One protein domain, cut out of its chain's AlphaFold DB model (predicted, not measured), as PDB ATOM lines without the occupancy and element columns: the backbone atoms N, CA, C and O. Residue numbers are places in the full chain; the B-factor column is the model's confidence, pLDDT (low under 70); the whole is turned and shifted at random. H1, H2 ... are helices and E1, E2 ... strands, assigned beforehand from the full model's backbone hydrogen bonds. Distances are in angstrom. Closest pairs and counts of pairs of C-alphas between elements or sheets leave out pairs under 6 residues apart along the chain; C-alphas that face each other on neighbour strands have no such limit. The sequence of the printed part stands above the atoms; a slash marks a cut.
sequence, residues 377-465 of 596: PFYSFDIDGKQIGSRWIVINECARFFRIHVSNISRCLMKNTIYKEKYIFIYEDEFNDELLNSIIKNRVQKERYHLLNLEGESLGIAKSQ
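This is residues 377 to 465 of the 596 residues of an uncharacterized protein of Bacillus sp. AFS073361 (UniProt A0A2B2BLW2). A small compact head is drawn out into one long arm: the head holds a two-stranded sheet, E1 and E2, with the short helix H2 packed mainly on E2 and H1 packed on H2, and the far part of the long helix H3, residues 445 to 465, sticks out from it. The printed part has 89 residues, with three named helices and two named strands in the order E1, H1, H2, E2, H3; the sheet is antiparallel and the class is mostly helix. The whole is loose, with a radius of gyration of the C-alphas of 16.7 A and spans of 57 by 27 by 20 A.

E1 is residues 378 to 381, beginning at C-alpha 378 (48.335, -55.748, -41.182). H1 is residues 395 to 402, H2 is residues 406 to 415, 14.5 A long, and E2 is residues 423 to 427, 13.5 A long. H3 is residues 433 to 465, 48.1 A long, ending at C-alpha 465 (47.635, -25.070, 2.039).

E1 and E2 are antiparallel at 155 degrees, with N 379 and O 426 2.8 A apart, within hydrogen-bond range. The closest C-alphas of H2 and E2, Leu 413 and Phe 425, are 5.6 A apart. H1 and H2 touch about perpendicular at 74 degrees, closest at the C-alphas of Ala 399 and Val 406, 5.4 A. H3 touches no helix. In H1, H2 and H3 every O i to N i+4 pair is within hydrogen-bond range.

The C-alphas farthest apart, Ile 393 and Gln 465, are 57.7 A apart. The printed part has no cut. The link from E1 to H1 is long, 13 residues. Residues 449 to 465 have pLDDT under 70.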
ATOM      1  N   PRO A 377      48.743 -55.981 -45.953       90.12
ATOM      2  CA  PRO A 377      48.193 -56.751 -44.855       90.12
ATOM      3  C   PRO A 377      48.715 -56.193 -43.538       90.12
ATOM      4  O   PRO A 377      49.811 -55.639 -43.493       90.12
ATOM      5  N   PHE A 378      47.939 -56.294 -42.472       93.75
ATOM      6  CA  PHE A 378      48.335 -55.748 -41.182       93.75
ATOM      7  C   PHE A 378      47.830 -56.609 -40.033       93.75
ATOM      8  O   PHE A 378      46.809 -57.293 -40.131       93.75
ATOM      9  N   TYR A 379      48.553 -56.553 -38.926       96.12
ATOM     10  CA  TYR A 379      48.203 -57.199 -37.676       96.12
ATOM     11  C   TYR A 379      47.567 -56.192 -36.725       96.12
ATOM     12  O   TYR A 379      47.803 -54.982 -36.814       96.12
ATOM     13  N   SER A 380      46.742 -56.696 -35.811       96.00
ATOM     14  CA  SER A 380      46.225 -55.919 -34.691       96.00
ATOM     15  C   SER A 380      46.618 -56.556 -33.374       96.00
ATOM     16  O   SER A 380      46.478 -57.763 -33.197       96.00
ATOM     17  N   PHE A 381      47.059 -55.725 -32.442       96.44
ATOM     18  CA  PHE A 381      47.476 -56.120 -31.104       96.44
ATOM     19  C   PHE A 381      46.668 -55.334 -30.075       96.44
ATOM     20  O   PHE A 381      46.202 -54.223 -30.358       96.44
ATOM     21  N   ASP A 382      46.484 -55.902 -28.891       95.00
ATOM     22  CA  ASP A 382      46.105 -55.111 -27.730       95.00
ATOM     23  C   ASP A 382      47.279 -54.286 -27.205       95.00
ATOM     24  O   ASP A 382      48.335 -54.140 -27.822       95.00
ATOM     25  N   ILE A 383      47.031 -53.672 -26.061       91.06
ATOM     26  CA  ILE A 383      47.939 -52.762 -25.383       91.06
ATOM     27  C   ILE A 383      49.118 -53.487 -24.737       91.06
ATOM     28  O   ILE A 383      50.142 -52.852 -24.510       91.06
ATOM     29  N   ASP A 384      48.965 -54.787 -24.487       92.31
ATOM     30  CA  ASP A 384      49.970 -55.661 -23.885       92.31
ATOM     31  C   ASP A 384      50.815 -56.358 -24.965       92.31
ATOM     32  O   ASP A 384      51.698 -57.156 -24.663       92.31
ATOM     33  N   GLY A 385      50.553 -56.057 -26.243       93.81
ATOM     34  CA  GLY A 385      51.243 -56.647 -27.385       93.81
ATOM     35  C   GLY A 385      50.712 -58.021 -27.782       93.81
ATOM     36  O   GLY A 385      51.263 -58.650 -28.684       93.81
ATOM     37  N   LYS A 386      49.620 -58.497 -27.180       96.38
ATOM     38  CA  LYS A 386      48.988 -59.744 -27.601       96.38
ATOM     39  C   LYS A 386      48.176 -59.490 -28.863       96.38
ATOM     40  O   LYS A 386      47.332 -58.598 -28.934       96.38
ATOM     41  N   GLN A 387      48.417 -60.304 -29.883       96.62
ATOM     42  CA  GLN A 387      47.691 -60.201 -31.140       96.62
ATOM     43  C   GLN A 387      46.193 -60.478 -30.917       96.62
ATOM     44  O   GLN A 387      45.812 -61.537 -30.412       96.62
ATOM     45  N   ILE A 388      45.334 -59.528 -31.300       93.44
ATOM     46  CA  ILE A 388      43.880 -59.702 -31.303       93.44
ATOM     47  C   ILE A 388      43.416 -59.853 -32.739       93.44
ATOM     48  O   ILE A 388      43.503 -58.914 -33.523       93.44
ATOM     49  N   GLY A 389      42.816 -60.997 -33.046       87.19
ATOM     50  CA  GLY A 389      42.300 -61.290 -34.375       87.19
ATOM     51  C   GLY A 389      43.380 -61.758 -35.346       87.19
ATOM     52  O   GLY A 389      44.560 -61.897 -35.018       87.19
ATOM     53  N   SER A 390      42.935 -62.048 -36.559       85.19
ATOM     54  CA  SER A 390      43.780 -62.584 -37.618       85.19
ATOM     55  C   SER A 390      44.536 -61.474 -38.350       85.19
ATOM     56  O   SER A 390      44.312 -60.284 -38.139       85.19
ATOM     57  N   ARG A 391      45.404 -61.877 -39.275       93.31
ATOM     58  CA  ARG A 391      45.948 -61.009 -40.320       93.31
ATOM     59  C   ARG A 391      44.815 -60.329 -41.099       93.31
ATOM     60  O   ARG A 391      43.981 -61.008 -41.700       93.31
ATOM     61  N   TRP A 392      44.796 -59.000 -41.119       92.25
ATOM     62  CA  TRP A 392      43.791 -58.209 -41.824       92.25
ATOM     63  C   TRP A 392      44.290 -57.797 -43.201       92.25
ATOM     64  O   TRP A 392      45.417 -57.345 -43.352       92.25
ATOM     65  N   ILE A 393      43.418 -57.898 -44.201       87.06
ATOM     66  CA  ILE A 393      43.664 -57.369 -45.553       87.06
ATOM     67  C   ILE A 393      42.778 -56.147 -45.818       87.06
ATOM     68  O   ILE A 393      43.100 -55.300 -46.640       87.06
ATOM     69  N   VAL A 394      41.641 -56.030 -45.124       82.88
ATOM     70  CA  VAL A 394      40.642 -54.989 -45.379       82.88
ATOM     71  C   VAL A 394      40.383 -54.192 -44.102       82.88
ATOM     72  O   VAL A 394      39.720 -54.671 -43.182       82.88
ATOM     73  N   ILE A 395      40.830 -52.930 -44.062       85.88
ATOM     74  CA  ILE A 395      40.617 -52.015 -42.923       85.88
ATOM     75  C   ILE A 395      39.138 -51.936 -42.521       85.88
ATOM     76  O   ILE A 395      38.837 -51.836 -41.336       85.88
ATOM     77  N   ASN A 396      38.199 -52.006 -43.471       80.00
ATOM     78  CA  ASN A 396      36.767 -51.952 -43.159       80.00
ATOM     79  C   ASN A 396      36.270 -53.171 -42.366       80.00
ATOM     80  O   ASN A 396      35.370 -53.022 -41.540       80.00
ATOM     81  N   GLU A 397      36.823 -54.361 -42.608       85.19
ATOM     82  CA  GLU A 397      36.466 -55.573 -41.860       85.19
ATOM     83  C   GLU A 397      37.021 -55.491 -40.438       85.19
ATOM     84  O   GLU A 397      36.268 -55.653 -39.477       85.19
ATOM     85  N   CYS A 398      38.288 -55.092 -40.309       91.12
ATOM     86  CA  CYS A 398      38.930 -54.807 -39.028       91.12
ATOM     87  C   CYS A 398      38.148 -53.740 -38.229       91.12
ATOM     88  O   CYS A 398      37.801 -53.928 -37.064       91.12
ATOM     89  N   ALA A 399      37.757 -52.643 -38.886       89.00
ATOM     90  CA  ALA A 399      36.940 -51.571 -38.318       89.00
ATOM     91  C   ALA A 399      35.601 -52.073 -37.766       89.00
ATOM     92  O   ALA A 399      35.205 -51.679 -36.670       89.00
ATOM     93  N   ARG A 400      34.908 -52.961 -38.492       86.62
ATOM     94  CA  ARG A 400      33.659 -53.574 -38.017       86.62
ATOM     95  C   ARG A 400      33.903 -54.490 -36.823       86.62
ATOM     96  O   ARG A 400      33.161 -54.383 -35.850       86.62
ATOM     97  N   PHE A 401      34.940 -55.327 -36.881       92.31
ATOM     98  CA  PHE A 401      35.301 -56.255 -35.807       92.31
ATOM     99  C   PHE A 401      35.558 -55.517 -34.486       92.31
ATOM    100  O   PHE A 401      34.942 -55.828 -33.471       92.31
ATOM    101  N   PHE A 402      36.374 -54.461 -34.519       91.25
ATOM    102  CA  PHE A 402      36.695 -53.665 -33.331       91.25
ATOM    103  C   PHE A 402      35.675 -52.557 -33.012       91.25
ATOM    104  O   PHE A 402      35.823 -51.851 -32.013       91.25
ATOM    105  N   ARG A 403      34.652 -52.360 -33.857       91.44
ATOM    106  CA  ARG A 403      33.714 -51.218 -33.795       91.44
ATOM    107  C   ARG A 403      34.441 -49.862 -33.763       91.44
ATOM    108  O   ARG A 403      34.084 -48.948 -33.017       91.44
ATOM    109  N   ILE A 404      35.474 -49.727 -34.593       89.81
ATOM    110  CA  ILE A 404      36.306 -48.527 -34.746       89.81
ATOM    111  C   ILE A 404      35.988 -47.863 -36.084       89.81
ATOM    112  O   ILE A 404      35.759 -48.528 -37.086       89.81
ATOM    113  N   HIS A 405      36.010 -46.531 -36.142       87.56
ATOM    114  CA  HIS A 405      35.876 -45.832 -37.417       87.56
ATOM    115  C   HIS A 405      37.105 -46.078 -38.316       87.56
ATOM    116  O   HIS A 405      38.238 -45.885 -37.881       87.56
ATOM    117  N   VAL A 406      36.891 -46.425 -39.590       84.62
ATOM    118  CA  VAL A 406      37.926 -46.771 -40.597       84.62
ATOM    119  C   VAL A 406      39.093 -45.778 -40.634       84.62
ATOM    120  O   VAL A 406      40.259 -46.169 -40.660       84.62
ATOM    121  N   SER A 407      38.795 -44.475 -40.582       82.25
ATOM    122  CA  SER A 407      39.825 -43.425 -40.611       82.25
ATOM    123  C   SER A 407      40.786 -43.474 -39.422       82.25
ATOM    124  O   SER A 407      41.900 -42.971 -39.526       82.25
ATOM    125  N   ASN A 408      40.378 -44.053 -38.295       87.94
ATOM    126  CA  ASN A 408      41.229 -44.161 -37.121       87.94
ATOM    127  C   ASN A 408      42.233 -45.304 -37.261       87.94
ATOM    128  O   ASN A 408      43.397 -45.095 -36.943       87.94
ATOM    129  N   ILE A 409      41.821 -46.451 -37.807       90.88
ATOM    130  CA  ILE A 409      42.743 -47.551 -38.127       90.88
ATOM    131  C   ILE A 409      43.761 -47.079 -39.167       90.88
ATOM    132  O   ILE A 409      44.959 -47.224 -38.957       90.88
ATOM    133  N   SER A 410      43.299 -46.404 -40.227       85.62
ATOM    134  CA  SER A 410      44.190 -45.822 -41.240       85.62
ATOM    135  C   SER A 410      45.211 -44.850 -40.634       85.62
ATOM    136  O   SER A 410      46.388 -44.919 -40.969       85.62
ATOM    137  N   ARG A 411      44.811 -43.989 -39.687       80.88
ATOM    138  CA  ARG A 411      45.762 -43.121 -38.970       80.88
ATOM    139  C   ARG A 411      46.757 -43.902 -38.117       80.88
ATOM    140  O   ARG A 411      47.899 -43.467 -38.033       80.88
ATOM    141  N   CYS A 412      46.329 -44.991 -37.477       87.88
ATOM    142  CA  CYS A 412      47.211 -45.817 -36.653       87.88
ATOM    143  C   CYS A 412      48.273 -46.504 -37.503       87.88
ATOM    144  O   CYS A 412      49.444 -46.379 -37.179       87.88
ATOM    145  N   LEU A 413      47.866 -47.094 -38.628       88.44
ATOM    146  CA  LEU A 413      48.763 -47.706 -39.606       88.44
ATOM    147  C   LEU A 413      49.741 -46.698 -40.234       88.44
ATOM    148  O   LEU A 413      50.879 -47.035 -40.506       88.44
ATOM    149  N   MET A 414      49.324 -45.446 -40.456       79.50
ATOM    150  CA  MET A 414      50.208 -44.419 -41.032       79.50
ATOM    151  C   MET A 414      51.201 -43.813 -40.037       79.50
ATOM    152  O   MET A 414      52.213 -43.253 -40.450       79.50
ATOM    153  N   LYS A 415      50.860 -43.788 -38.747       79.94
ATOM    154  CA  LYS A 415      51.644 -43.087 -37.718       79.94
ATOM    155  C   LYS A 415      52.313 -44.028 -36.727       79.94
ATOM    156  O   LYS A 415      53.003 -43.537 -35.837       79.94
ATOM    157  N   ASN A 416      52.062 -45.329 -36.838       79.88
ATOM    158  CA  ASN A 416      52.461 -46.341 -35.865       79.88
ATOM    159  C   ASN A 416      52.030 -45.946 -34.441       79.88
ATOM    160  O   ASN A 416      52.821 -45.881 -33.505       79.88
ATOM    161  N   THR A 417      50.743 -45.605 -34.294       83.75
ATOM    162  CA  THR A 417      50.151 -45.123 -33.030       83.75
ATOM    163  C   THR A 417      49.044 -46.031 -32.508       83.75
ATOM    164  O   THR A 417      48.392 -46.732 -33.275       83.75
ATOM    165  N   ILE A 418      48.753 -45.921 -31.211       80.44
ATOM    166  CA  ILE A 418      47.669 -46.642 -30.532       80.44
ATOM    167  C   ILE A 418      46.324 -45.930 -30.740       80.44
ATOM    168  O   ILE A 418      46.217 -44.714 -30.554       80.44
ATOM    169  N   TYR A 419      45.269 -46.676 -31.070       76.38
ATOM    170  CA  TYR A 419      43.907 -46.146 -31.121       76.38
ATOM    171  C   TYR A 419      43.236 -46.167 -29.749       76.38
ATOM    172  O   TYR A 419      43.088 -47.245 -29.172       76.38
ATOM    173  N   LYS A 420      42.746 -45.000 -29.286       71.19
ATOM    174  CA  LYS A 420      41.968 -44.832 -28.036       71.19
ATOM    175  C   LYS A 420      42.498 -45.702 -26.889       71.19
ATOM    176  O   LYS A 420      41.707 -46.317 -26.182       71.19
ATOM    177  N   GLU A 421      43.822 -45.812 -26.772       70.56
ATOM    178  CA  GLU A 421      44.466 -46.566 -25.693       70.56
ATOM    179  C   GLU A 421      44.073 -48.055 -25.612       70.56
ATOM    180  O   GLU A 421      44.190 -48.652 -24.547       70.56
ATOM    181  N   LYS A 422      43.622 -48.682 -26.710       87.19
ATOM    182  CA  LYS A 422      43.151 -50.084 -26.704       87.19
ATOM    183  C   LYS A 422      43.782 -50.997 -27.746       87.19
ATOM    184  O   LYS A 422      43.913 -52.185 -27.480       87.19
ATOM    185  N   TYR A 423      44.136 -50.476 -28.920       93.94
ATOM    186  CA  TYR A 423      44.584 -51.320 -30.029       93.94
ATOM    187  C   TYR A 423      45.748 -50.696 -30.788       93.94
ATOM    188  O   TYR A 423      45.776 -49.480 -31.005       93.94
ATOM    189  N   ILE A 424      46.667 -51.547 -31.225       94.12
ATOM    190  CA  ILE A 424      47.808 -51.226 -32.079       94.12
ATOM    191  C   ILE A 424      47.568 -51.896 -33.430       94.12
ATOM    192  O   ILE A 424      47.116 -53.036 -33.479       94.12
ATOM    193  N   PHE A 425      47.859 -51.193 -34.520       95.31
ATOM    194  CA  PHE A 425      47.754 -51.728 -35.877       95.31
ATOM    195  C   PHE A 425      49.097 -51.528 -36.573       95.31
ATOM    196  O   PHE A 425      49.582 -50.398 -36.596       95.31
ATOM    197  N   ILE A 426      49.685 -52.597 -37.113       93.62
ATOM    198  CA  ILE A 426      51.018 -52.577 -37.741       93.62
ATOM    199  C   ILE A 426      50.950 -53.345 -39.057       93.62
ATOM    200  O   ILE A 426      50.415 -54.454 -39.083       93.62
ATOM    201  N   TYR A 427      51.477 -52.770 -40.140       94.06
ATOM    202  CA  TYR A 427      51.586 -53.484 -41.410       94.06
ATOM    203  C   TYR A 427      52.470 -54.730 -41.270       94.06
ATOM    204  O   TYR A 427      53.456 -54.720 -40.545       94.06
ATOM    205  N   GLU A 428      52.105 -55.813 -41.949       93.94
ATOM    206  CA  GLU A 428      52.785 -57.110 -41.874       93.94
ATOM    207  C   GLU A 428      54.265 -57.012 -42.263       93.94
ATOM    208  O   GLU A 428      55.103 -57.630 -41.622       93.94
ATOM    209  N   ASP A 429      54.588 -56.203 -43.268       89.62
ATOM    210  CA  ASP A 429      55.951 -55.968 -43.751       89.62
ATOM    211  C   ASP A 429      56.743 -54.953 -42.907       89.62
ATOM    212  O   ASP A 429      57.947 -54.807 -43.089       89.62
ATOM    213  N   GLU A 430      56.085 -54.263 -41.972       90.81
ATOM    214  CA  GLU A 430      56.727 -53.414 -40.956       90.81
ATOM    215  C   GLU A 430      56.812 -54.104 -39.592       90.81
ATOM    216  O   GLU A 430      57.509 -53.624 -38.696       90.81
ATOM    217  N   PHE A 431      56.089 -55.210 -39.407       95.50
ATOM    218  CA  PHE A 431      55.970 -55.860 -38.116       95.50
ATOM    219  C   PHE A 431      57.281 -56.531 -37.705       95.50
ATOM    220  O   PHE A 431      57.807 -57.413 -38.378       95.50
ATOM    221  N   ASN A 432      57.770 -56.125 -36.540       96.25
ATOM    222  CA  ASN A 432      58.762 -56.836 -35.755       96.25
ATOM    223  C   ASN A 432      58.521 -56.525 -34.269       96.25
ATOM    224  O   ASN A 432      57.887 -55.517 -33.926       96.25
ATOM    225  N   ASP A 433      59.028 -57.390 -33.392       97.12
ATOM    226  CA  ASP A 433      58.800 -57.272 -31.950       97.12
ATOM    227  C   ASP A 433      59.389 -55.976 -31.373       97.12
ATOM    228  O   ASP A 433      58.810 -55.387 -30.461       97.12
ATOM    229  N   GLU A 434      60.501 -55.471 -31.921       96.06
ATOM    230  CA  GLU A 434      61.105 -54.207 -31.481       96.06
ATOM    231  C   GLU A 434      60.174 -53.013 -31.728       96.06
ATOM    232  O   GLU A 434      59.971 -52.185 -30.836       96.06
ATOM    233  N   LEU A 435      59.551 -52.945 -32.909       94.38
ATOM    234  CA  LEU A 435      58.591 -51.905 -33.262       94.38
ATOM    235  C   LEU A 435      57.368 -51.969 -32.348       94.38
ATOM    236  O   LEU A 435      56.992 -50.942 -31.777       94.38
ATOM    237  N   LEU A 436      56.774 -53.152 -32.167       96.12
ATOM    238  CA  LEU A 436      55.623 -53.331 -31.278       96.12
ATOM    239  C   LEU A 436      55.958 -52.878 -29.848       96.12
ATOM    240  O   LEU A 436      55.251 -52.041 -29.278       96.12
ATOM    241  N   ASN A 437      57.088 -53.342 -29.311       95.12
ATOM    242  CA  ASN A 437      57.560 -52.972 -27.980       95.12
ATOM    243  C   ASN A 437      57.850 -51.468 -27.859       95.12
ATOM    244  O   ASN A 437      57.563 -50.867 -26.823       95.12
ATOM    245  N   SER A 438      58.359 -50.825 -28.914       94.31
ATOM    246  CA  SER A 438      58.590 -49.375 -28.924       94.31
ATOM    247  C   SER A 438      57.283 -48.577 -28.826       94.31
ATOM    248  O   SER A 438      57.209 -47.593 -28.082       94.31
ATOM    249  N   ILE A 439      56.224 -49.021 -29.513       93.00
ATOM    250  CA  ILE A 439      54.901 -48.383 -29.483       93.00
ATOM    251  C   ILE A 439      54.287 -48.523 -28.084       93.00
ATOM    252  O   ILE A 439      53.773 -47.540 -27.539       93.00
ATOM    253  N   ILE A 440      54.395 -49.711 -27.478       92.94
ATOM    254  CA  ILE A 440      53.922 -49.989 -26.114       92.94
ATOM    255  C   ILE A 440      54.698 -49.145 -25.090       92.94
ATOM    256  O   ILE A 440      54.095 -48.440 -24.278       92.94
ATOM    257  N   LYS A 441      56.035 -49.117 -25.161       90.50
ATOM    258  CA  LYS A 441      56.887 -48.347 -24.236       90.50
ATOM    259  C   LYS A 441      56.600 -46.846 -24.292       90.50
ATOM    260  O   LYS A 441      56.480 -46.205 -23.247       90.50
ATOM    261  N   ASN A 442      56.430 -46.292 -25.493       87.38
ATOM    262  CA  ASN A 442      56.086 -44.879 -25.687       87.38
ATOM    263  C   ASN A 442      54.751 -44.501 -25.028       87.38
ATOM    264  O   ASN A 442      54.562 -43.360 -24.602       87.38
ATOM    265  N   ARG A 443      53.811 -45.447 -24.930       83.06
ATOM    266  CA  ARG A 443      52.550 -45.248 -24.214       83.06
ATOM    267  C   ARG A 443      52.751 -45.263 -22.703       83.06
ATOM    268  O   ARG A 443      52.322 -44.315 -22.053       83.06
ATOM    269  N   VAL A 444      53.432 -46.278 -22.169       80.44
ATOM    270  CA  VAL A 444      53.721 -46.381 -20.725       80.44
ATOM    271  C   VAL A 444      54.439 -45.125 -20.232       80.44
ATOM    272  O   VAL A 444      54.111 -44.587 -19.178       80.44
ATOM    273  N   GLN A 445      55.372 -44.594 -21.027       78.56
ATOM    274  CA  GLN A 445      56.025 -43.323 -20.724       78.56
ATOM    275  C   GLN A 445      55.026 -42.158 -20.663       78.56
ATOM    276  O   GLN A 445      55.059 -41.398 -19.701       78.56
ATOM    277  N   LYS A 446      54.108 -42.025 -21.629       78.81
ATOM    278  CA  LYS A 446      53.084 -40.963 -21.619       78.81
ATOM    279  C   LYS A 446      52.125 -41.060 -20.430       78.81
ATOM    280  O   LYS A 446      51.813 -40.030 -19.841       78.81
ATOM    281  N   GLU A 447      51.683 -42.263 -20.068       75.88
ATOM    282  CA  GLU A 447      50.834 -42.481 -18.887       75.88
ATOM    283  C   GLU A 447      51.591 -42.154 -17.594       75.88
ATOM    284  O   GLU A 447      51.065 -41.450 -16.733       75.88
ATOM    285  N   ARG A 448      52.863 -42.559 -17.488       70.00
ATOM    286  CA  ARG A 448      53.716 -42.224 -16.340       70.00
ATOM    287  C   ARG A 448      53.946 -40.717 -16.211       70.00
ATOM    288  O   ARG A 448      53.851 -40.195 -15.107       70.00
ATOM    289  N   TYR A 449      54.185 -40.013 -17.318       69.12
ATOM    290  CA  TYR A 449      54.258 -38.545 -17.329       69.12
ATOM    291  C   TYR A 449      52.941 -37.903 -16.874       69.12
ATOM    292  O   TYR A 449      52.959 -36.924 -16.135       69.12
ATOM    293  N   HIS A 450      51.797 -38.461 -17.276       66.69
ATOM    294  CA  HIS A 450      50.494 -37.961 -16.845       66.69
ATOM    295  C   HIS A 450      50.272 -38.147 -15.336       66.69
ATOM    296  O   HIS A 450      49.769 -37.238 -14.679       66.69
ATOM    297  N   LEU A 451      50.644 -39.303 -14.784       63.19
ATOM    298  CA  LEU A 451      50.528 -39.582 -13.349       63.19
ATOM    299  C   LEU A 451      51.471 -38.703 -12.519       63.19
ATOM    300  O   LEU A 451      51.038 -38.117 -11.533       63.19
ATOM    301  N   LEU A 452      52.720 -38.527 -12.964       64.38
ATOM    302  CA  LEU A 452      53.692 -37.654 -12.297       64.38
ATOM    303  C   LEU A 452      53.243 -36.186 -12.272       64.38
ATOM    304  O   LEU A 452      53.468 -35.497 -11.280       64.38
ATOM    305  N   ASN A 453      52.572 -35.709 -13.325       59.88
ATOM    306  CA  ASN A 453      52.013 -34.354 -13.335       59.88
ATOM    307  C   ASN A 453      50.850 -34.201 -12.340       59.88
ATOM    308  O   ASN A 453      50.801 -33.204 -11.626       59.88
ATOM    309  N   LEU A 454      49.966 -35.199 -12.227       56.19
ATOM    310  CA  LEU A 454      48.873 -35.191 -11.241       56.19
ATOM    311  C   LEU A 454      49.394 -35.234  -9.791       56.19
ATOM    312  O   LEU A 454      48.855 -34.569  -8.904       56.19
ATOM    313  N   GLU A 455      50.461 -35.997  -9.539       57.25
ATOM    314  CA  GLU A 455      51.128 -36.032  -8.231       57.25
ATOM    315  C   GLU A 455      51.825 -34.700  -7.911       57.25
ATOM    316  O   GLU A 455      51.723 -34.206  -6.785       57.25
ATOM    317  N   GLY A 456      52.473 -34.078  -8.902       60.91
ATOM    318  CA  GLY A 456      53.087 -32.754  -8.777       60.91
ATOM    319  C   GLY A 456      52.078 -31.651  -8.440       60.91
ATOM    320  O   GLY A 456      52.327 -30.848  -7.539       60.91
ATOM    321  N   GLU A 457      50.913 -31.652  -9.093       53.34
ATOM    322  CA  GLU A 457      49.800 -30.741  -8.784       53.34
ATOM    323  C   GLU A 457      49.282 -30.952  -7.351       53.34
ATOM    324  O   GLU A 457      49.101 -29.992  -6.597       53.34
ATOM    325  N   SER A 458      49.128 -32.209  -6.927       50.00
ATOM    326  CA  SER A 458      48.667 -32.561  -5.575       50.00
ATOM    327  C   SER A 458      49.641 -32.092  -4.481       50.00
ATOM    328  O   SER A 458      49.224 -31.552  -3.453       50.00
ATOM    329  N   LEU A 459      50.950 -32.226  -4.720       48.19
ATOM    330  CA  LEU A 459      52.016 -31.713  -3.848       48.19
ATOM    331  C   LEU A 459      52.057 -30.177  -3.810       48.19
ATOM    332  O   LEU A 459      52.268 -29.594  -2.743       48.19
ATOM    333  N   GLY A 460      51.819 -29.515  -4.946       50.91
ATOM    334  CA  GLY A 460      51.707 -28.057  -5.032       50.91
ATOM    335  C   GLY A 460      50.538 -27.511  -4.210       50.91
ATOM    336  O   GLY A 460      50.708 -26.563  -3.436       50.91
ATOM    337  N   ILE A 461      49.373 -28.161  -4.296       50.50
ATOM    338  CA  ILE A 461      48.185 -27.817  -3.503       50.50
ATOM    339  C   ILE A 461      48.468 -27.996  -2.006       50.50
ATOM    340  O   ILE A 461      48.223 -27.067  -1.234       50.50
ATOM    341  N   ALA A 462      49.050 -29.126  -1.593       44.12
ATOM    342  CA  ALA A 462      49.373 -29.392  -0.189       44.12
ATOM    343  C   ALA A 462      50.367 -28.369   0.392       44.12
ATOM    344  O   ALA A 462      50.178 -27.876   1.507       44.12
ATOM    345  N   LYS A 463      51.391 -27.985  -0.381       47.91
ATOM    346  CA  LYS A 463      52.356 -26.953   0.017       47.91
ATOM    347  C   LYS A 463      51.696 -25.579   0.160       47.91
ATOM    348  O   LYS A 463      51.920 -24.903   1.161       47.91
ATOM    349  N   SER A 464      50.826 -25.203  -0.781       48.41
ATOM    350  CA  SER A 464      50.087 -23.936  -0.711       48.41
ATOM    351  C   SER A 464      49.160 -23.867   0.510       48.41
ATOM    352  O   SER A 464      49.081 -22.832   1.167       48.41
ATOM    353  N   GLN A 465      48.506 -24.980   0.865       49.38
ATOM    354  CA  GLN A 465      47.635 -25.070   2.039       49.38
ATOM    355  C   GLN A 465      48.430 -25.015   3.348       49.38
ATOM    356  O   GLN A 465      47.996 -24.365   4.297       49.38
TER     357      GLN A 465